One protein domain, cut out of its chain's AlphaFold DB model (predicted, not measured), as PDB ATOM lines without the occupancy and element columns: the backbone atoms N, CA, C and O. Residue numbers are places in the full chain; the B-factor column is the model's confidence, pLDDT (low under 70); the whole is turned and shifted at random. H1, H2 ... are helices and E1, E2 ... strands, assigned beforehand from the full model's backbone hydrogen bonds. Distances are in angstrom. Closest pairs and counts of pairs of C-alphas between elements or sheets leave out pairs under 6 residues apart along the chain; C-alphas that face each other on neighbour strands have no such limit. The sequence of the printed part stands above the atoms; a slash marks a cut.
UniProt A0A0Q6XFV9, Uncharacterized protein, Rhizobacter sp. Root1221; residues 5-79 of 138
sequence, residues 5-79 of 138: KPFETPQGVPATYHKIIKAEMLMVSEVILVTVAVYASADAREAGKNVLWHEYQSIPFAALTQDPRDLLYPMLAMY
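AT A GLANCE: This is residues 5 to 79 of the 138 residues of an uncharacterized protein of Rhizobacter sp. Root1221 (UniProt A0A0Q6XFV9). A long, strongly twisted ribbon of three antiparallel strands makes the core, with H2 packed slantwise over one face and the short H1 at the far end, near the start of E1 and the end of E2. The 75 printed residues begin with a stretch without named elements, 5 to 16; E1, E2, H1, E3 and H2 follow. The sheet's order is E1, E2, E3, and the class is mixed, helices and strands. The whole is only just loose, close to compact, with a radius of gyration of the C-alphas of 13.9 A and spans of 36 by 25 by 19 A.

IN THESE COORDINATES: E1, residues 17 to 26, begins at C-alpha 17 (201.174, 192.404, 168.204) and is 26.5 A long. E2, residues 31 to 39, is 25.4 A; H1, residues 42 to 47, is 8.6 A; E3, residues 53 to 60, is 23.0 A. H2, residues 68 to 77, is 14.5 A and ends at C-alpha 77 (199.439, 212.841, 166.956).

HOW THE PARTS SIT: Residues 7 to 8 pair antiparallel with 14 to 15. E1 and E2 form a hairpin, with N 24 and O 33 2.8 A apart. E2 and E3 are antiparallel, with N 34 and O 57 2.8 A apart. H1 is on the sheet over E1; the C-alphas of Tyr 17 and Ala 42, their closest, are 6.1 A apart. H2 makes two layers with the sheet, a helix on one face, at a height over the sheet of 9.5 A; the closest C-alphas of E1 and H2, Ala 23 and Leu 76, are 7.4 A apart. H1 and H2 are apart. Every O i to N i+4 pair is within hydrogen-bond range in H1, and 4 of 6 in H2.

THE WHOLE: The C-alphas of Val 28 and Asp 43, the farthest apart, are 37.6 A apart. The printed part has no cut and no long link. Mean pLDDT of the printed part is 70.1; residues 5 to 19 and 71 to 79 are among those under 70.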
ATOM      1  N   LYS A   5     205.242 191.039 163.104       41.06
ATOM      2  CA  LYS A   5     206.380 190.128 162.925       41.06
ATOM      3  C   LYS A   5     206.338 189.104 164.057       41.06
ATOM      4  O   LYS A   5     206.226 189.529 165.203       41.06
ATOM      5  N   PRO A   6     206.371 187.793 163.770       45.44
ATOM      6  CA  PRO A   6     206.477 186.791 164.818       45.44
ATOM      7  C   PRO A   6     207.864 186.902 165.456       45.44
ATOM      8  O   PRO A   6     208.876 186.770 164.766       45.44
ATOM      9  N   PHE A   7     207.902 187.178 166.755       49.72
ATOM     10  CA  PHE A   7     209.125 187.161 167.552       49.72
ATOM     11  C   PHE A   7     208.941 186.173 168.704       49.72
ATOM     12  O   PHE A   7     207.900 186.184 169.371       49.72
ATOM     13  N   GLU A   8     209.927 185.302 168.921       50.78
ATOM     14  CA  GLU A   8     209.953 184.469 170.121       50.78
ATOM     15  C   GLU A   8     210.420 185.326 171.288       50.78
ATOM     16  O   GLU A   8     211.531 185.860 171.278       50.78
ATOM     17  N   THR A   9     209.565 185.490 172.299       53.19
ATOM     18  CA  THR A   9     209.999 186.203 173.503       53.19
ATOM     19  C   THR A   9     211.150 185.446 174.177       53.19
ATOM     20  O   THR A   9     211.262 184.227 174.022       53.19
ATOM     21  N   PRO A  10     211.943 186.104 175.042       46.47
ATOM     22  CA  PRO A  10     212.917 185.421 175.902       46.47
ATOM     23  C   PRO A  10     212.316 184.318 176.799       46.47
ATOM     24  O   PRO A  10     213.047 183.540 177.402       46.47
ATOM     25  N   GLN A  11     210.988 184.264 176.912       50.69
ATOM     26  CA  GLN A  11     210.206 183.282 177.661       50.69
ATOM     27  C   GLN A  11     209.501 182.257 176.745       50.69
ATOM     28  O   GLN A  11     208.682 181.480 177.230       50.69
ATOM     29  N   GLY A  12     209.791 182.249 175.437       54.19
ATOM     30  CA  GLY A  12     209.280 181.267 174.474       54.19
ATOM     31  C   GLY A  12     207.821 181.460 174.054       54.19
ATOM     32  O   GLY A  12     207.194 180.519 173.570       54.19
ATOM     33  N   VAL A  13     207.248 182.654 174.246       52.19
ATOM     34  CA  VAL A  13     205.880 182.954 173.791       52.19
ATOM     35  C   VAL A  13     205.939 183.569 172.377       52.19
ATOM     36  O   VAL A  13     206.765 184.435 172.097       52.19
ATOM     37  N   PRO A  14     205.105 183.147 171.420       55.06
ATOM     38  CA  PRO A  14     205.028 183.838 170.141       55.06
ATOM     39  C   PRO A  14     204.258 185.145 170.339       55.06
ATOM     40  O   PRO A  14     203.059 185.131 170.630       55.06
ATOM     41  N   ALA A  15     204.929 186.285 170.183       57.03
ATOM     42  CA  ALA A  15     204.261 187.578 170.196       57.03
ATOM     43  C   ALA A  15     204.238 188.181 168.795       57.03
ATOM     44  O   ALA A  15     205.227 188.162 168.066       57.03
ATOM     45  N   THR A  16     203.066 188.679 168.407       59.19
ATOM     46  CA  THR A  16     202.828 189.154 167.034       59.19
ATOM     47  C   THR A  16     202.334 190.601 166.999       59.19
ATOM     48  O   THR A  16     202.364 191.249 165.952       59.19
ATOM     49  N   TYR A  17     201.873 191.128 168.135       62.31
ATOM     50  CA  TYR A  17     201.174 192.404 168.204       62.31
ATOM     51  C   TYR A  17     202.011 193.429 168.958       62.31
ATOM     52  O   TYR A  17     202.282 193.273 170.144       62.31
ATOM     53  N   HIS A  18     202.373 194.502 168.266       66.88
ATOM     54  CA  HIS A  18     203.222 195.570 168.783       66.88
ATOM     55  C   HIS A  18     202.440 196.883 168.817       66.88
ATOM     56  O   HIS A  18     201.642 197.158 167.913       66.88
ATOM     57  N   LYS A  19     202.679 197.706 169.839       68.12
ATOM     58  CA  LYS A  19     202.155 199.075 169.941       68.12
ATOM     59  C   LYS A  19     203.258 199.978 170.459       68.12
ATOM     60  O   LYS A  19     203.821 199.699 171.511       68.12
ATOM     61  N   ILE A  20     203.555 201.068 169.759       73.81
ATOM     62  CA  ILE A  20     204.403 202.112 170.341       73.81
ATOM     63  C   ILE A  20     203.628 202.692 171.528       73.81
ATOM     64  O   ILE A  20     202.436 202.969 171.412       73.81
ATOM     65  N   ILE A  21     204.263 202.794 172.687       77.44
ATOM     66  CA  ILE A  21     203.653 203.373 173.894       77.44
ATOM     67  C   ILE A  21     204.350 204.658 174.326       77.44
ATOM     68  O   ILE A  21     203.806 205.415 175.122       77.44
ATOM     69  N   LYS A  22     205.551 204.906 173.797       77.38
ATOM     70  CA  LYS A  22     206.320 206.118 174.050       77.38
ATOM     71  C   LYS A  22     207.272 206.374 172.890       77.38
ATOM     72  O   LYS A  22     207.879 205.433 172.381       77.38
ATOM     73  N   ALA A  23     207.424 207.634 172.507       75.31
ATOM     74  CA  ALA A  23     208.472 208.083 171.606       75.31
ATOM     75  C   ALA A  23     209.050 209.399 172.140       75.31
ATOM     76  O   ALA A  23     208.297 210.316 172.463       75.31
ATOM     77  N   GLU A  24     210.370 209.475 172.266       78.00
ATOM     78  CA  GLU A  24     211.099 210.634 172.784       78.00
ATOM     79  C   GLU A  24     212.211 211.019 171.816       78.00
ATOM     80  O   GLU A  24     212.950 210.165 171.334       78.00
ATOM     81  N   MET A  25     212.355 212.316 171.555       78.81
ATOM     82  CA  MET A  25     213.462 212.846 170.768       78.81
ATOM     83  C   MET A  25     214.531 213.399 171.701       78.81
ATOM     84  O   MET A  25     214.268 214.321 172.472       78.81
ATOM     85  N   LEU A  26     215.746 212.870 171.610       79.94
ATOM     86  CA  LEU A  26     216.893 213.372 172.353       79.94
ATOM     87  C   LEU A  26     217.794 214.163 171.409       79.94
ATOM     88  O   LEU A  26     218.684 213.601 170.780       79.94
ATOM     89  N   MET A  27     217.573 215.478 171.331       75.94
ATOM     90  CA  MET A  27     218.318 216.371 170.429       75.94
ATOM     91  C   MET A  27     219.828 216.370 170.698       75.94
ATOM     92  O   MET A  27     220.611 216.388 169.762       75.94
ATOM     93  N   VAL A  28     220.242 216.311 171.970       75.19
ATOM     94  CA  VAL A  28     221.667 216.321 172.362       75.19
ATOM     95  C   VAL A  28     222.391 215.051 171.915       75.19
ATOM     96  O   VAL A  28     223.577 215.085 171.611       75.19
ATOM     97  N   SER A  29     221.679 213.927 171.896       73.69
ATOM     98  CA  SER A  29     222.227 212.626 171.513       73.69
ATOM     99  C   SER A  29     221.884 212.243 170.073       73.69
ATOM    100  O   SER A  29     222.277 211.164 169.651       73.69
ATOM    101  N   GLU A  30     221.149 213.092 169.348       84.25
ATOM    102  CA  GLU A  30     220.667 212.874 167.977       84.25
ATOM    103  C   GLU A  30     220.005 211.499 167.763       84.25
ATOM    104  O   GLU A  30     220.253 210.799 166.779       84.25
ATOM    105  N   VAL A  31     219.151 211.093 168.709       81.81
ATOM    106  CA  VAL A  31     218.408 209.824 168.646       81.81
ATOM    107  C   VAL A  31     216.922 210.018 168.924       81.81
ATOM    108  O   VAL A  31     216.517 210.879 169.708       81.81
ATOM    109  N   ILE A  32     216.100 209.164 168.318       80.94
ATOM    110  CA  ILE A  32     214.712 208.929 168.717       80.94
ATOM    111  C   ILE A  32     214.677 207.647 169.546       80.94
ATOM    112  O   ILE A  32     215.024 206.572 169.056       80.94
ATOM    113  N   LEU A  33     214.231 207.749 170.793       81.06
ATOM    114  CA  LEU A  33     213.946 206.598 171.639       81.06
ATOM    115  C   LEU A  33     212.486 206.193 171.471       81.06
ATOM    116  O   LEU A  33     211.583 206.983 171.733       81.06
ATOM    117  N   VAL A  34     212.246 204.951 171.068       79.19
ATOM    118  CA  VAL A  34     210.907 204.385 170.892       79.19
ATOM    119  C   VAL A  34     210.730 203.234 171.872       79.19
ATOM    120  O   VAL A  34     211.515 202.288 171.882       79.19
ATOM    121  N   THR A  35     209.693 203.303 172.702       79.50
ATOM    122  CA  THR A  35     209.260 202.182 173.541       79.50
ATOM    123  C   THR A  35     208.069 201.497 172.895       79.50
ATOM    124  O   THR A  35     207.037 202.123 172.638       79.50
ATOM    125  N   VAL A  36     208.202 200.197 172.664       77.50
ATOM    126  CA  VAL A  36     207.182 199.348 172.052       77.50
ATOM    127  C   VAL A  36     206.688 198.352 173.092       77.50
ATOM    128  O   VAL A  36     207.470 197.614 173.674       77.50
ATOM    129  N   ALA A  37     205.383 198.324 173.338       74.38
ATOM    130  CA  ALA A  37     204.741 197.266 174.101       74.38
ATOM    131  C   ALA A  37     204.392 196.096 173.185       74.38
ATOM    132  O   ALA A  37     203.847 196.287 172.088       74.38
ATOM    133  N   VAL A  38     204.683 194.891 173.664       74.06
ATOM    134  CA  VAL A  38     204.455 193.648 172.936       74.06
ATOM    135  C   VAL A  38     203.334 192.847 173.598       74.06
ATOM    136  O   VAL A  38     203.289 192.707 174.822       74.06
ATOM    137  N   TYR A  39     202.417 192.324 172.786       75.44
ATOM    138  CA  TYR A  39     201.202 191.640 173.225       75.44
ATOM    139  C   TYR A  39     201.046 190.272 172.550       75.44
ATOM    140  O   TYR A  39     201.415 190.073 171.388       75.44
ATOM    141  N   ALA A  40     200.416 189.343 173.273       70.19
ATOM    142  CA  ALA A  40     200.042 188.026 172.754       70.19
ATOM    143  C   ALA A  40     198.873 188.082 171.751       70.19
ATOM    144  O   ALA A  40     198.778 187.227 170.875       70.19
ATOM    145  N   SER A  41     197.978 189.072 171.862       72.50
ATOM    146  CA  SER A  41     196.767 189.173 171.034       72.50
ATOM    147  C   SER A  41     196.469 190.603 170.571       72.50
ATOM    148  O   SER A  41     196.920 191.581 171.173       72.50
ATOM    149  N   ALA A  42     195.670 190.716 169.504       69.38
ATOM    150  CA  ALA A  42     195.175 191.995 168.996       69.38
ATOM    151  C   ALA A  42     194.301 192.718 170.031       69.38
ATOM    152  O   ALA A  42     194.481 193.909 170.258       69.38
ATOM    153  N   ASP A  43     193.411 191.993 170.713       71.12
ATOM    154  CA  ASP A  43     192.496 192.579 171.700       71.12
ATOM    155  C   ASP A  43     193.251 193.186 172.890       71.12
ATOM    156  O   ASP A  43     192.924 194.279 173.352       71.12
ATOM    157  N   ALA A  44     194.312 192.514 173.356       68.81
ATOM    158  CA  ALA A  44     195.173 193.024 174.422       68.81
ATOM    159  C   ALA A  44     195.906 194.308 173.995       68.81
ATOM    160  O   ALA A  44     196.003 195.260 174.776       68.81
ATOM    161  N   ARG A  45     196.352 194.366 172.731       69.88
ATOM    162  CA  ARG A  45     196.969 195.557 172.129       69.88
ATOM    163  C   ARG A  45     196.002 196.738 172.075       69.88
ATOM    164  O   ARG A  45     196.372 197.852 172.462       69.88
ATOM    165  N   GLU A  46     194.785 196.513 171.586       71.31
ATOM    166  CA  GLU A  46     193.759 197.558 171.489       71.31
ATOM    167  C   GLU A  46     193.385 198.082 172.874       71.31
ATOM    168  O   GLU A  46     193.424 199.290 173.112       71.31
ATOM    169  N   ALA A  47     193.153 197.176 173.827       74.38
ATOM    170  CA  ALA A  47     192.857 197.531 175.211       74.38
ATOM    171  C   ALA A  47     194.036 198.196 175.945       74.38
ATOM    172  O   ALA A  47     193.829 198.817 176.988       74.38
ATOM    173  N   GLY A  48     195.271 198.039 175.451       68.69
ATOM    174  CA  GLY A  48     196.485 198.534 176.104       68.69
ATOM    175  C   GLY A  48     196.794 197.842 177.436       68.69
ATOM    176  O   GLY A  48     197.464 198.425 178.284       68.69
ATOM    177  N   LYS A  49     196.302 196.616 177.646       73.00
ATOM    178  CA  LYS A  49     196.447 195.850 178.898       73.00
ATOM    179  C   LYS A  49     197.161 194.527 178.637       73.00
ATOM    180  O   LYS A  49     197.191 194.057 177.507       73.00
ATOM    181  N   ASN A  50     197.685 193.907 179.695       76.31
ATOM    182  CA  ASN A  50     198.362 192.605 179.630       76.31
ATOM    183  C   ASN A  50     199.555 192.610 178.661       76.31
ATOM    184  O   ASN A  50     199.679 191.752 177.788       76.31
ATOM    185  N   VAL A  51     200.411 193.624 178.808       79.75
ATOM    186  CA  VAL A  51     201.683 193.702 178.088       79.75
ATOM    187  C   VAL A  51     202.553 192.522 178.512       79.75
ATOM    188  O   VAL A  51     202.704 192.273 179.708       79.75
ATOM    189  N   LEU A  52     203.123 191.808 177.542       74.56
ATOM    190  CA  LEU A  52     204.065 190.727 177.823       74.56
ATOM    191  C   LEU A  52     205.422 191.299 178.253       74.56
ATOM    192  O   LEU A  52     205.959 190.902 179.283       74.56
ATOM    193  N   TRP A  53     205.962 192.249 177.481       76.44
ATOM    194  CA  TRP A  53     207.141 193.044 177.842       76.44
ATOM    195  C   TRP A  53     207.228 194.337 177.010       76.44
ATOM    196  O   TRP A  53     206.431 194.564 176.094       76.44
ATOM    197  N   HIS A  54     208.207 195.180 177.346       80.06
ATOM    198  CA  HIS A  54     208.543 196.399 176.614       80.06
ATOM    199  C   HIS A  54     209.880 196.250 175.886       80.06
ATOM    200  O   HIS A  54     210.872 195.833 176.486       80.06
ATOM    201  N   GLU A  55     209.913 196.643 174.620       74.44
ATOM    202  CA  GLU A  55     211.136 196.815 173.843       74.44
ATOM    203  C   GLU A  55     211.515 198.286 173.758       74.44
ATOM    204  O   GLU A  55     210.658 199.166 173.644       74.44
ATOM    205  N   TYR A  56     212.818 198.538 173.770       80.31
ATOM    206  CA  TYR A  56     213.396 199.868 173.685       80.31
ATOM    207  C   TYR A  56     214.271 199.921 172.442       80.31
ATOM    208  O   TYR A  56     215.248 199.181 172.338       80.31
ATOM    209  N   GLN A  57     213.917 200.786 171.499       75.75
ATOM    210  CA  GLN A  57     214.700 201.017 170.292       75.75
ATOM    211  C   GLN A  57     215.256 202.434 170.294       75.75
ATOM    212  O   GLN A  57     214.556 203.385 170.640       75.75
ATOM    213  N   SER A  58     216.517 202.558 169.895       82.62
ATOM    214  CA  SER A  58     217.175 203.837 169.654       82.62
ATOM    215  C   SER A  58     217.418 203.971 168.159       82.62
ATOM    216  O   SER A  58     218.119 203.148 167.569       82.62
ATOM    217  N   ILE A  59     216.805 204.979 167.547       81.56
ATOM    218  CA  ILE A  59     216.931 205.270 166.122       81.56
ATOM    219  C   ILE A  59     217.800 206.522 165.994       81.56
ATOM    220  O   ILE A  59     217.332 207.612 166.328       81.56
ATOM    221  N   PRO A  60     219.058 206.406 165.544       83.31
ATOM    222  CA  PRO A  60     219.900 207.574 165.327       83.31
ATOM    223  C   PRO A  60     219.365 208.411 164.166       83.31
ATOM    224  O   PRO A  60     218.916 207.861 163.160       83.31
ATOM    225  N   PHE A  61     219.450 209.739 164.270       83.38
ATOM    226  CA  PHE A  61     218.995 210.651 163.214       83.38
ATOM    227  C   PHE A  61     219.712 210.383 161.890       83.38
ATOM    228  O   PHE A  61     219.097 210.450 160.834       83.38
ATOM    229  N   ALA A  62     220.982 209.973 161.949       80.69
ATOM    230  CA  ALA A  62     221.766 209.583 160.780       80.69
ATOM    231  C   ALA A  62     221.186 208.385 159.998       80.69
ATOM    232  O   ALA A  62     221.519 208.209 158.829       80.69
ATOM    233  N   ALA A  63     220.342 207.551 160.616       78.12
ATOM    234  CA  ALA A  63     219.664 206.447 159.933       78.12
ATOM    235  C   ALA A  63     218.366 206.882 159.229       78.12
ATOM    236  O   ALA A  63     217.750 206.077 158.530       78.12
ATOM    237  N   LEU A  64     217.934 208.130 159.418       78.25
ATOM    238  CA  LEU A  64     216.718 208.665 158.823       78.25
ATOM    239  C   LEU A  64     217.050 209.390 157.521       78.25
ATOM    240  O   LEU A  64     217.975 210.191 157.436       78.25
ATOM    241  N   THR A  65     216.254 209.124 156.490       77.50
ATOM    242  CA  THR A  65     216.347 209.812 155.194       77.50
ATOM    243  C   THR A  65     215.590 211.144 155.171       77.50
ATOM    244  O   THR A  65     215.620 211.846 154.166       77.50
ATOM    245  N   GLN A  66     214.861 211.461 156.241       76.94
ATOM    246  CA  GLN A  66     214.005 212.639 156.397       76.94
ATOM    247  C   GLN A  66     214.259 213.283 157.762       76.94
ATOM    248  O   GLN A  66     214.885 212.662 158.625       76.94
ATOM    249  N   ASP A  67     213.763 214.508 157.958       76.38
ATOM    250  CA  ASP A  67     213.851 215.173 159.256       76.38
ATOM    251  C   ASP A  67     213.151 214.301 160.325       76.38
ATOM    252  O   ASP A  67     211.989 213.916 160.150       76.38
ATOM    253  N   PRO A  68     213.825 213.955 161.437       70.94
ATOM    254  CA  PRO A  68     213.235 213.174 162.523       70.94
ATOM    255  C   PRO A  68     211.930 213.765 163.073       70.94
ATOM    256  O   PRO A  68     211.103 213.023 163.611       70.94
ATOM    257  N   ARG A  69     211.723 215.084 162.960       69.44
ATOM    258  CA  ARG A  69     210.508 215.777 163.418       69.44
ATOM    259  C   ARG A  69     209.296 215.414 162.573       69.44
ATOM    260  O   ARG A  69     208.225 215.170 163.130       69.44
ATOM    261  N   ASP A  70     209.497 215.291 161.264       71.06
ATOM    262  CA  ASP A  70     208.451 214.911 160.311       71.06
ATOM    263  C   ASP A  70     207.977 213.474 160.547       71.06
ATOM    264  O   ASP A  70     206.821 213.145 160.296       71.06
ATOM    265  N   LEU A  71     208.851 212.620 161.087       68.38
ATOM    266  CA  LEU A  71     208.504 211.259 161.479       68.38
ATOM    267  C   LEU A  71     207.836 211.212 162.862       68.38
ATOM    268  O   LEU A  71     206.890 210.453 163.078       68.38
ATOM    269  N   LEU A  72     208.309 212.023 163.811       67.50
ATOM    270  CA  LEU A  72     207.854 211.959 165.198       67.50
ATOM    271  C   LEU A  72     206.483 212.601 165.425       67.50
ATOM    272  O   LEU A  72     205.666 212.019 166.138       67.50
ATOM    273  N   TYR A  73     206.204 213.777 164.858       65.19
ATOM    274  CA  TYR A  73     204.948 214.481 165.142       65.19
ATOM    275  C   TYR A  73     203.694 213.721 164.689       65.19
ATOM    276  O   TYR A  73     202.750 213.652 165.479       65.19
ATOM    277  N   PRO A  74     203.668 213.060 163.518       65.44
ATOM    278  CA  PRO A  74     202.555 212.186 163.152       65.44
ATOM    279  C   PRO A  74     202.424 210.974 164.076       65.44
ATOM    280  O   PRO A  74     201.307 210.585 164.419       65.44
ATOM    281  N   MET A  75     203.546 210.392 164.524       63.22
ATOM    282  CA  MET A  75     203.499 209.315 165.515       63.22
ATOM    283  C   MET A  75     202.849 209.803 166.804       63.22
ATOM    284  O   MET A  75     201.921 209.161 167.273       63.22
ATOM    285  N   LEU A  76     203.276 210.952 167.328       59.59
ATOM    286  CA  LEU A  76     202.718 211.550 168.540       59.59
ATOM    287  C   LEU A  76     201.249 211.956 168.380       59.59
ATOM    288  O   LEU A  76     200.477 211.746 169.304       59.59
ATOM    289  N   ALA A  77     200.832 212.467 167.220       54.47
ATOM    290  CA  ALA A  77     199.439 212.841 166.956       54.47
ATOM    291  C   ALA A  77     198.471 211.642 166.980       54.47
ATOM    292  O   ALA A  77     197.294 211.806 167.295       54.47
ATOM    293  N   MET A  78     198.953 210.425 166.697       55.41
ATOM    294  CA  MET A  78     198.169 209.192 166.877       55.41
ATOM    295  C   MET A  78     197.997 208.797 168.355       55.41
ATOM    296  O   MET A  78     197.127 207.984 168.673       55.41
ATOM    297  N   TYR A  79     198.796 209.367 169.258       53.66
ATOM    298  CA  TYR A  79     198.699 209.187 170.702       53.66
ATOM    299  C   TYR A  79     198.127 210.469 171.315       53.66
ATOM    300  O   TYR A  79     198.858 211.396 171.638       53.66
TER     301      TYR A  79